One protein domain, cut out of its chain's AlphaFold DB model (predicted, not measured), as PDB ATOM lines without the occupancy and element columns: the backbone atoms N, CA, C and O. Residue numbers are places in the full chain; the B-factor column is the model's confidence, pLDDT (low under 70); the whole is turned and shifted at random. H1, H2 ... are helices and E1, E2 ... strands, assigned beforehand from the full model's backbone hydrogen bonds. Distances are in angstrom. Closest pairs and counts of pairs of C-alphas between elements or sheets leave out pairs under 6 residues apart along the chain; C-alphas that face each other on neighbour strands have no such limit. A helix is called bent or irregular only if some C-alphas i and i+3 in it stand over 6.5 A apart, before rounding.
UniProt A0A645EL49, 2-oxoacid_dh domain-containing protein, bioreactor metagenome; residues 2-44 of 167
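AT A GLANCE: This is residues 2 to 44 of the 167 residues of the protein "2-oxoacid_dh domain-containing protein" of bioreactor metagenome (UniProt A0A645EL49). A twisted hairpin of two strands, E1 and E2, makes one end of a slender rod, and a single helix, H1, reaches in from the other end to bring its last turns beside E1. Between the two, residues 16 to 25 run out from E2 to the far end, where the chain folds back into H1; residues 22 to 28 stick out there, and the tail, residues 39 to 44, curls back at the hairpin's end. The printed part has 43 residues with two named strands and then one named helix, in the order E1, E2, H1; the sheet is E1 - E2, antiparallel, and the class is mixed, helices and strands. The whole is only just loose, close to compact, with a radius of gyration of the C-alphas of 11.3 A, and the C-alphas span 34 by 14 by 13 A along their three main axes.

HOW THE PARTS SIT: The sheet has two antiparallel strands, E1, residues 2 to 7, and E2, residues 10 to 15, which form a hairpin with 144 degrees between their N-to-C directions. C-alphas 2 and 15 face each other at 4.4 A, and C-alphas 7 and 10 at 5.4 A. Across the pair, N 3 and O 14 are within hydrogen-bond range at 2.9 A, and so are N 12 and O 5 at 2.9 A. The helix H1, residues 26 to 38, has 7 pairs of C-alphas within 8 A of E1, the closest being those of Arg 5 and Gln 37, 5.2 A apart; the centres of E1 and H1 are 12.7 A apart. Within 10 A, H1 has 14 pairs of C-alphas with E1 and 3 with E2, made by its residues 33 to 38. Residues 22 to 28, of which 26 to 28 belong to H1, stand free. In H1 every O i to N i+4 pair is within hydrogen-bond range, and H1 is not bent.

IN THESE COORDINATES: E1 begins at C-alpha 2 (25.349, 99.030, 107.339) and measures 14.8 A from first to last C-alpha. E2 measures 16.0 A from C-alpha 10 to C-alpha 15. H1 measures 18.4 A, from C-alpha 26 (30.050, 88.974, 94.490) to C-alpha 38 (13.889, 92.403, 102.510).

THE WHOLE: The two C-alphas farthest apart are those of Gly 9 and Glu 23, at 34.7 A, while those of Leu 2 and Leu 44 are 12.3 A apart. The printed part has no cut. The link from E1 to E2 is tight, with 2 residues, and the link from E2 to H1 is short, with 10 residues. The mean pLDDT of the printed part is 75.0; residues 4 to 13 and 39 to 44 are under 70, and H1 has a mean of 87.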
ATOM      1  N   LEU A   2      26.618  98.368 107.018       70.38
ATOM      2  CA  LEU A   2      25.349  99.030 107.339       70.38
ATOM      3  C   LEU A   2      24.448  98.957 106.108       70.38
ATOM      4  O   LEU A   2      24.872  99.363 105.025       70.38
ATOM      5  N   ILE A   3      23.253  98.401 106.272       70.00
ATOM      6  CA  ILE A   3      22.226  98.370 105.232       70.00
ATOM      7  C   ILE A   3      20.990  99.099 105.735       70.00
ATOM      8  O   ILE A   3      20.723  99.144 106.934       70.00
ATOM      9  N   GLU A   4      20.223  99.645 104.809       67.06
ATOM     10  CA  GLU A   4      18.911 100.200 105.115       67.06
ATOM     11  C   GLU A   4      17.872  99.090 105.184       67.06
ATOM     12  O   GLU A   4      17.819  98.230 104.299       67.06
ATOM     13  N   ARG A   5      17.049  99.125 106.233       67.94
ATOM     14  CA  ARG A   5      15.851  98.298 106.373       67.94
ATOM     15  C   ARG A   5      14.641  99.206 106.517       67.94
ATOM     16  O   ARG A   5      14.670 100.164 107.287       67.94
ATOM     17  N   GLU A   6      13.576  98.880 105.798       62.66
ATOM     18  CA  GLU A   6      12.286  99.539 105.962       62.66
ATOM     19  C   GLU A   6      11.541  98.873 107.127       62.66
ATOM     20  O   GLU A   6      11.158  97.700 107.066       62.66
ATOM     21  N   LEU A   7      11.391  99.608 108.227       60.16
ATOM     22  CA  LEU A   7      10.652  99.184 109.411       60.16
ATOM     23  C   LEU A   7       9.480 100.144 109.598       60.16
ATOM     24  O   LEU A   7       9.676 101.326 109.857       60.16
ATOM     25  N   SER A   8       8.255  99.634 109.460       58.28
ATOM     26  CA  SER A   8       7.030 100.414 109.693       58.28
ATOM     27  C   SER A   8       6.931 101.716 108.872       58.28
ATOM     28  O   SER A   8       6.337 102.683 109.338       58.28
ATOM     29  N   GLY A   9       7.485 101.738 107.652       64.06
ATOM     30  CA  GLY A   9       7.486 102.907 106.762       64.06
ATOM     31  C   GLY A   9       8.640 103.895 106.987       64.06
ATOM     32  O   GLY A   9       8.723 104.895 106.278       64.06
ATOM     33  N   GLU A  10       9.547 103.621 107.930       57.91
ATOM     34  CA  GLU A  10      10.767 104.401 108.160       57.91
ATOM     35  C   GLU A  10      12.018 103.599 107.765       57.91
ATOM     36  O   GLU A  10      12.128 102.400 108.033       57.91
ATOM     37  N   SER A  11      12.983 104.262 107.120       63.12
ATOM     38  CA  SER A  11      14.280 103.661 106.781       63.12
ATOM     39  C   SER A  11      15.227 103.751 107.972       63.12
ATOM     40  O   SER A  11      15.632 104.844 108.369       63.12
ATOM     41  N   VAL A  12      15.600 102.601 108.534       64.94
ATOM     42  CA  VAL A  12      16.518 102.517 109.674       64.94
ATOM     43  C   VAL A  12      17.829 101.850 109.243       64.94
ATOM     44  O   VAL A  12      17.794 100.779 108.627       64.94
ATOM     45  N   PRO A  13      19.001 102.433 109.568       65.25
ATOM     46  CA  PRO A  13      20.284 101.800 109.297       65.25
ATOM     47  C   PRO A  13      20.530 100.647 110.275       65.25
ATOM     48  O   PRO A  13      20.583 100.851 111.490       65.25
ATOM     49  N   GLU A  14      20.749  99.440 109.755       70.44
ATOM     50  CA  GLU A  14      21.076  98.268 110.562       70.44
ATOM     51  C   GLU A  14      22.394  97.610 110.139       70.44
ATOM     52  O   GLU A  14      22.643  97.386 108.950       70.44
ATOM     53  N   PRO A  15      23.268  97.259 111.101       72.94
ATOM     54  CA  PRO A  15      24.459  96.485 110.800       72.94
ATOM     55  C   PRO A  15      24.113  95.029 110.468       72.94
ATOM     56  O   PRO A  15      23.605  94.282 111.300       72.94
ATOM     57  N   VAL A  16      24.503  94.601 109.272       80.19
ATOM     58  CA  VAL A  16      24.467  93.212 108.806       80.19
ATOM     59  C   VAL A  16      25.880  92.654 108.691       80.19
ATOM     60  O   VAL A  16      26.782  93.260 108.099       80.19
ATOM     61  N   GLY A  17      26.085  91.490 109.304       83.25
ATOM     62  CA  GLY A  17      27.355  90.773 109.297       83.25
ATOM     63  C   GLY A  17      27.409  89.756 108.163       83.25
ATOM     64  O   GLY A  17      26.775  88.712 108.264       83.25
ATOM     65  N   ILE A  18      28.213  90.028 107.135       87.06
ATOM     66  CA  ILE A  18      28.502  89.058 106.075       87.06
ATOM     67  C   ILE A  18      29.599  88.116 106.569       87.06
ATOM     68  O   ILE A  18      30.766  88.499 106.692       87.06
ATOM     69  N   LYS A  19      29.229  86.875 106.882       85.81
ATOM     70  CA  LYS A  19      30.182  85.860 107.356       85.81
ATOM     71  C   LYS A  19      30.993  85.301 106.192       85.81
ATOM     72  O   LYS A  19      30.442  85.121 105.109       85.81
ATOM     73  N   GLN A  20      32.276  85.016 106.434       87.81
ATOM     74  CA  GLN A  20      33.185  84.378 105.467       87.81
ATOM     75  C   GLN A  20      33.125  85.010 104.064       87.81
ATOM     76  O   GLN A  20      33.088  84.317 103.056       87.81
ATOM     77  N   ALA A  21      33.125  86.345 103.985       89.06
ATOM     78  CA  ALA A  21      33.008  87.059 102.708       89.06
ATOM     79  C   ALA A  21      34.103  86.687 101.685       89.06
ATOM     80  O   ALA A  21      33.871  86.778 100.489       89.06
ATOM     81  N   HIS A  22      35.274  86.240 102.149       89.19
ATOM     82  CA  HIS A  22      36.389  85.803 101.302       89.19
ATOM     83  C   HIS A  22      36.142  84.468 100.576       89.19
ATOM     84  O   HIS A  22      36.833  84.177  99.607       89.19
ATOM     85  N   GLU A  23      35.169  83.672 101.026       91.88
ATOM     86  CA  GLU A  23      34.766  82.406 100.394       91.88
ATOM     87  C   GLU A  23      33.578  82.594  99.434       91.88
ATOM     88  O   GLU A  23      33.150  81.646  98.779       91.88
ATOM     89  N   LYS A  24      33.019  83.809  99.359       90.62
ATOM     90  CA  LYS A  24      31.785  84.103  98.625       90.62
ATOM     91  C   LYS A  24      32.058  84.865  97.336       90.62
ATOM     92  O   LYS A  24      32.913  85.747  97.277       90.62
ATOM     93  N   THR A  25      31.262  84.582  96.312       90.50
ATOM     94  CA  THR A  25      31.252  85.384  95.083       90.50
ATOM     95  C   THR A  25      30.542  86.718  95.309       90.50
ATOM     96  O   THR A  25      29.739  86.866  96.238       90.50
ATOM     97  N   TYR A  26      30.769  87.696  94.421       89.00
ATOM     98  CA  TYR A  26      30.050  88.974  94.490       89.00
ATOM     99  C   TYR A  26      28.528  88.765  94.435       89.00
ATOM    100  O   TYR A  26      27.791  89.473  95.115       89.00
ATOM    101  N   TYR A  27      28.060  87.783  93.653       90.31
ATOM    102  CA  TYR A  27      26.639  87.484  93.497       90.31
ATOM    103  C   TYR A  27      26.038  86.908  94.782       90.31
ATOM    104  O   TYR A  27      24.967  87.337  95.203       90.31
ATOM    105  N   GLN A  28      26.746  85.996  95.455       91.75
ATOM    106  CA  GLN A  28      26.314  85.460  96.750       91.75
ATOM    107  C   GLN A  28      26.238  86.556  97.817       91.75
ATOM    108  O   GLN A  28      25.240  86.649  98.526       91.75
ATOM    109  N   ILE A  29      27.254  87.425  97.885       91.12
ATOM    110  CA  ILE A  29      27.252  88.580  98.795       91.12
ATOM    111  C   ILE A  29      26.093  89.523  98.456       91.12
ATOM    112  O   ILE A  29      25.379  89.968  99.352       91.12
ATOM    113  N   HIS A  30      25.872  89.809  97.171       90.44
ATOM    114  CA  HIS A  30      24.763  90.645  96.717       90.44
ATOM    115  C   HIS A  30      23.415  90.068  97.151       90.44
ATOM    116  O   HIS A  30      22.594  90.791  97.712       90.44
ATOM    117  N   LYS A  31      23.202  88.768  96.930       91.44
ATOM    118  CA  LYS A  31      21.976  88.072  97.315       91.44
ATOM    119  C   LYS A  31      21.739  88.150  98.825       91.44
ATOM    120  O   LYS A  31      20.653  88.538  99.229       91.44
ATOM    121  N   GLU A  32      22.761  87.892  99.641       90.00
ATOM    122  CA  GLU A  32      22.679  87.986 101.108       90.00
ATOM    123  C   GLU A  32      22.339  89.407 101.583       90.00
ATOM    124  O   GLU A  32      21.507  89.582 102.473       90.00
ATOM    125  N   ILE A  33      22.923  90.436 100.958       88.00
ATOM    126  CA  ILE A  33      22.585  91.837 101.246       88.00
ATOM    127  C   ILE A  33      21.118  92.114 100.904       88.00
ATOM    128  O   ILE A  33      20.403  92.680 101.729       88.00
ATOM    129  N   ARG A  34      20.649  91.707  99.716       87.25
ATOM    130  CA  ARG A  34      19.255  91.919  99.289       87.25
ATOM    131  C   ARG A  34      18.267  91.183 100.184       87.25
ATOM    132  O   ARG A  34      17.283  91.772 100.617       87.25
ATOM    133  N   GLU A  35      18.547  89.928 100.515       87.06
ATOM    134  CA  GLU A  35      17.739  89.146 101.451       87.06
ATOM    135  C   GLU A  35      17.663  89.826 102.825       87.06
ATOM    136  O   GLU A  35      16.578  89.930 103.396       87.06
ATOM    137  N   ALA A  36      18.777  90.363 103.330       83.00
ATOM    138  CA  ALA A  36      18.804  91.079 104.601       83.00
ATOM    139  C   ALA A  36      18.051  92.425 104.567       83.00
ATOM    140  O   ALA A  36      17.478  92.821 105.583       83.00
ATOM    141  N   GLN A  37      18.003  93.111 103.417       78.00
ATOM    142  CA  GLN A  37      17.170  94.310 103.226       78.00
ATOM    143  C   GLN A  37      15.671  93.970 103.230       78.00
ATOM    144  O   GLN A  37      14.874  94.737 103.765       78.00
ATOM    145  N   HIS A  38      15.289  92.823 102.656       75.88
ATOM    146  CA  HIS A  38      13.889  92.403 102.510       75.88
ATOM    147  C   HIS A  38      13.298  91.689 103.731       75.88
ATOM    148  O   HIS A  38      12.078  91.609 103.859       75.88
ATOM    149  N   GLN A  39      14.118  91.153 104.637       66.81
ATOM    150  CA  GLN A  39      13.611  90.590 105.887       66.81
ATOM    151  C   GLN A  39      13.055  91.729 106.755       66.81
ATOM    152  O   GLN A  39      13.811  92.431 107.416       66.81
ATOM    153  N   SER A  40      11.735  91.926 106.779       50.56
ATOM    154  CA  SER A  40      11.019  92.860 107.665       50.56
ATOM    155  C   SER A  40      10.731  92.199 109.022       50.56
ATOM    156  O   SER A  40       9.636  91.719 109.290       50.56
ATOM    157  N   GLY A  41      11.745  92.117 109.880       50.38
ATOM    158  CA  GLY A  41      11.642  91.595 111.246       50.38
ATOM    159  C   GLY A  41      11.872  92.705 112.269       50.38
ATOM    160  O   GLY A  41      12.925  93.336 112.238       50.38
ATOM    161  N   ALA A  42      10.896  92.913 113.156       42.28
ATOM    162  CA  ALA A  42      10.693  94.031 114.090       42.28
ATOM    163  C   ALA A  42      11.757  94.250 115.197       42.28
ATOM    164  O   ALA A  42      11.423  94.696 116.295       42.28
ATOM    165  N   GLN A  43      13.029  93.927 114.967       49.34
ATOM    166  CA  GLN A  43      14.075  94.072 115.979       49.34
ATOM    167  C   GLN A  43      15.295  94.798 115.411       49.34
ATOM    168  O   GLN A  43      16.029  94.244 114.598       49.34
ATOM    169  N   LEU A  44      15.521  96.026 115.895       41.78
ATOM    170  CA  LEU A  44      16.837  96.666 115.853       41.78
ATOM    171  C   LEU A  44      17.821  95.767 116.612       41.78
ATOM    172  O   LEU A  44      17.655  95.558 117.816       41.78
TER     173      LEU A  44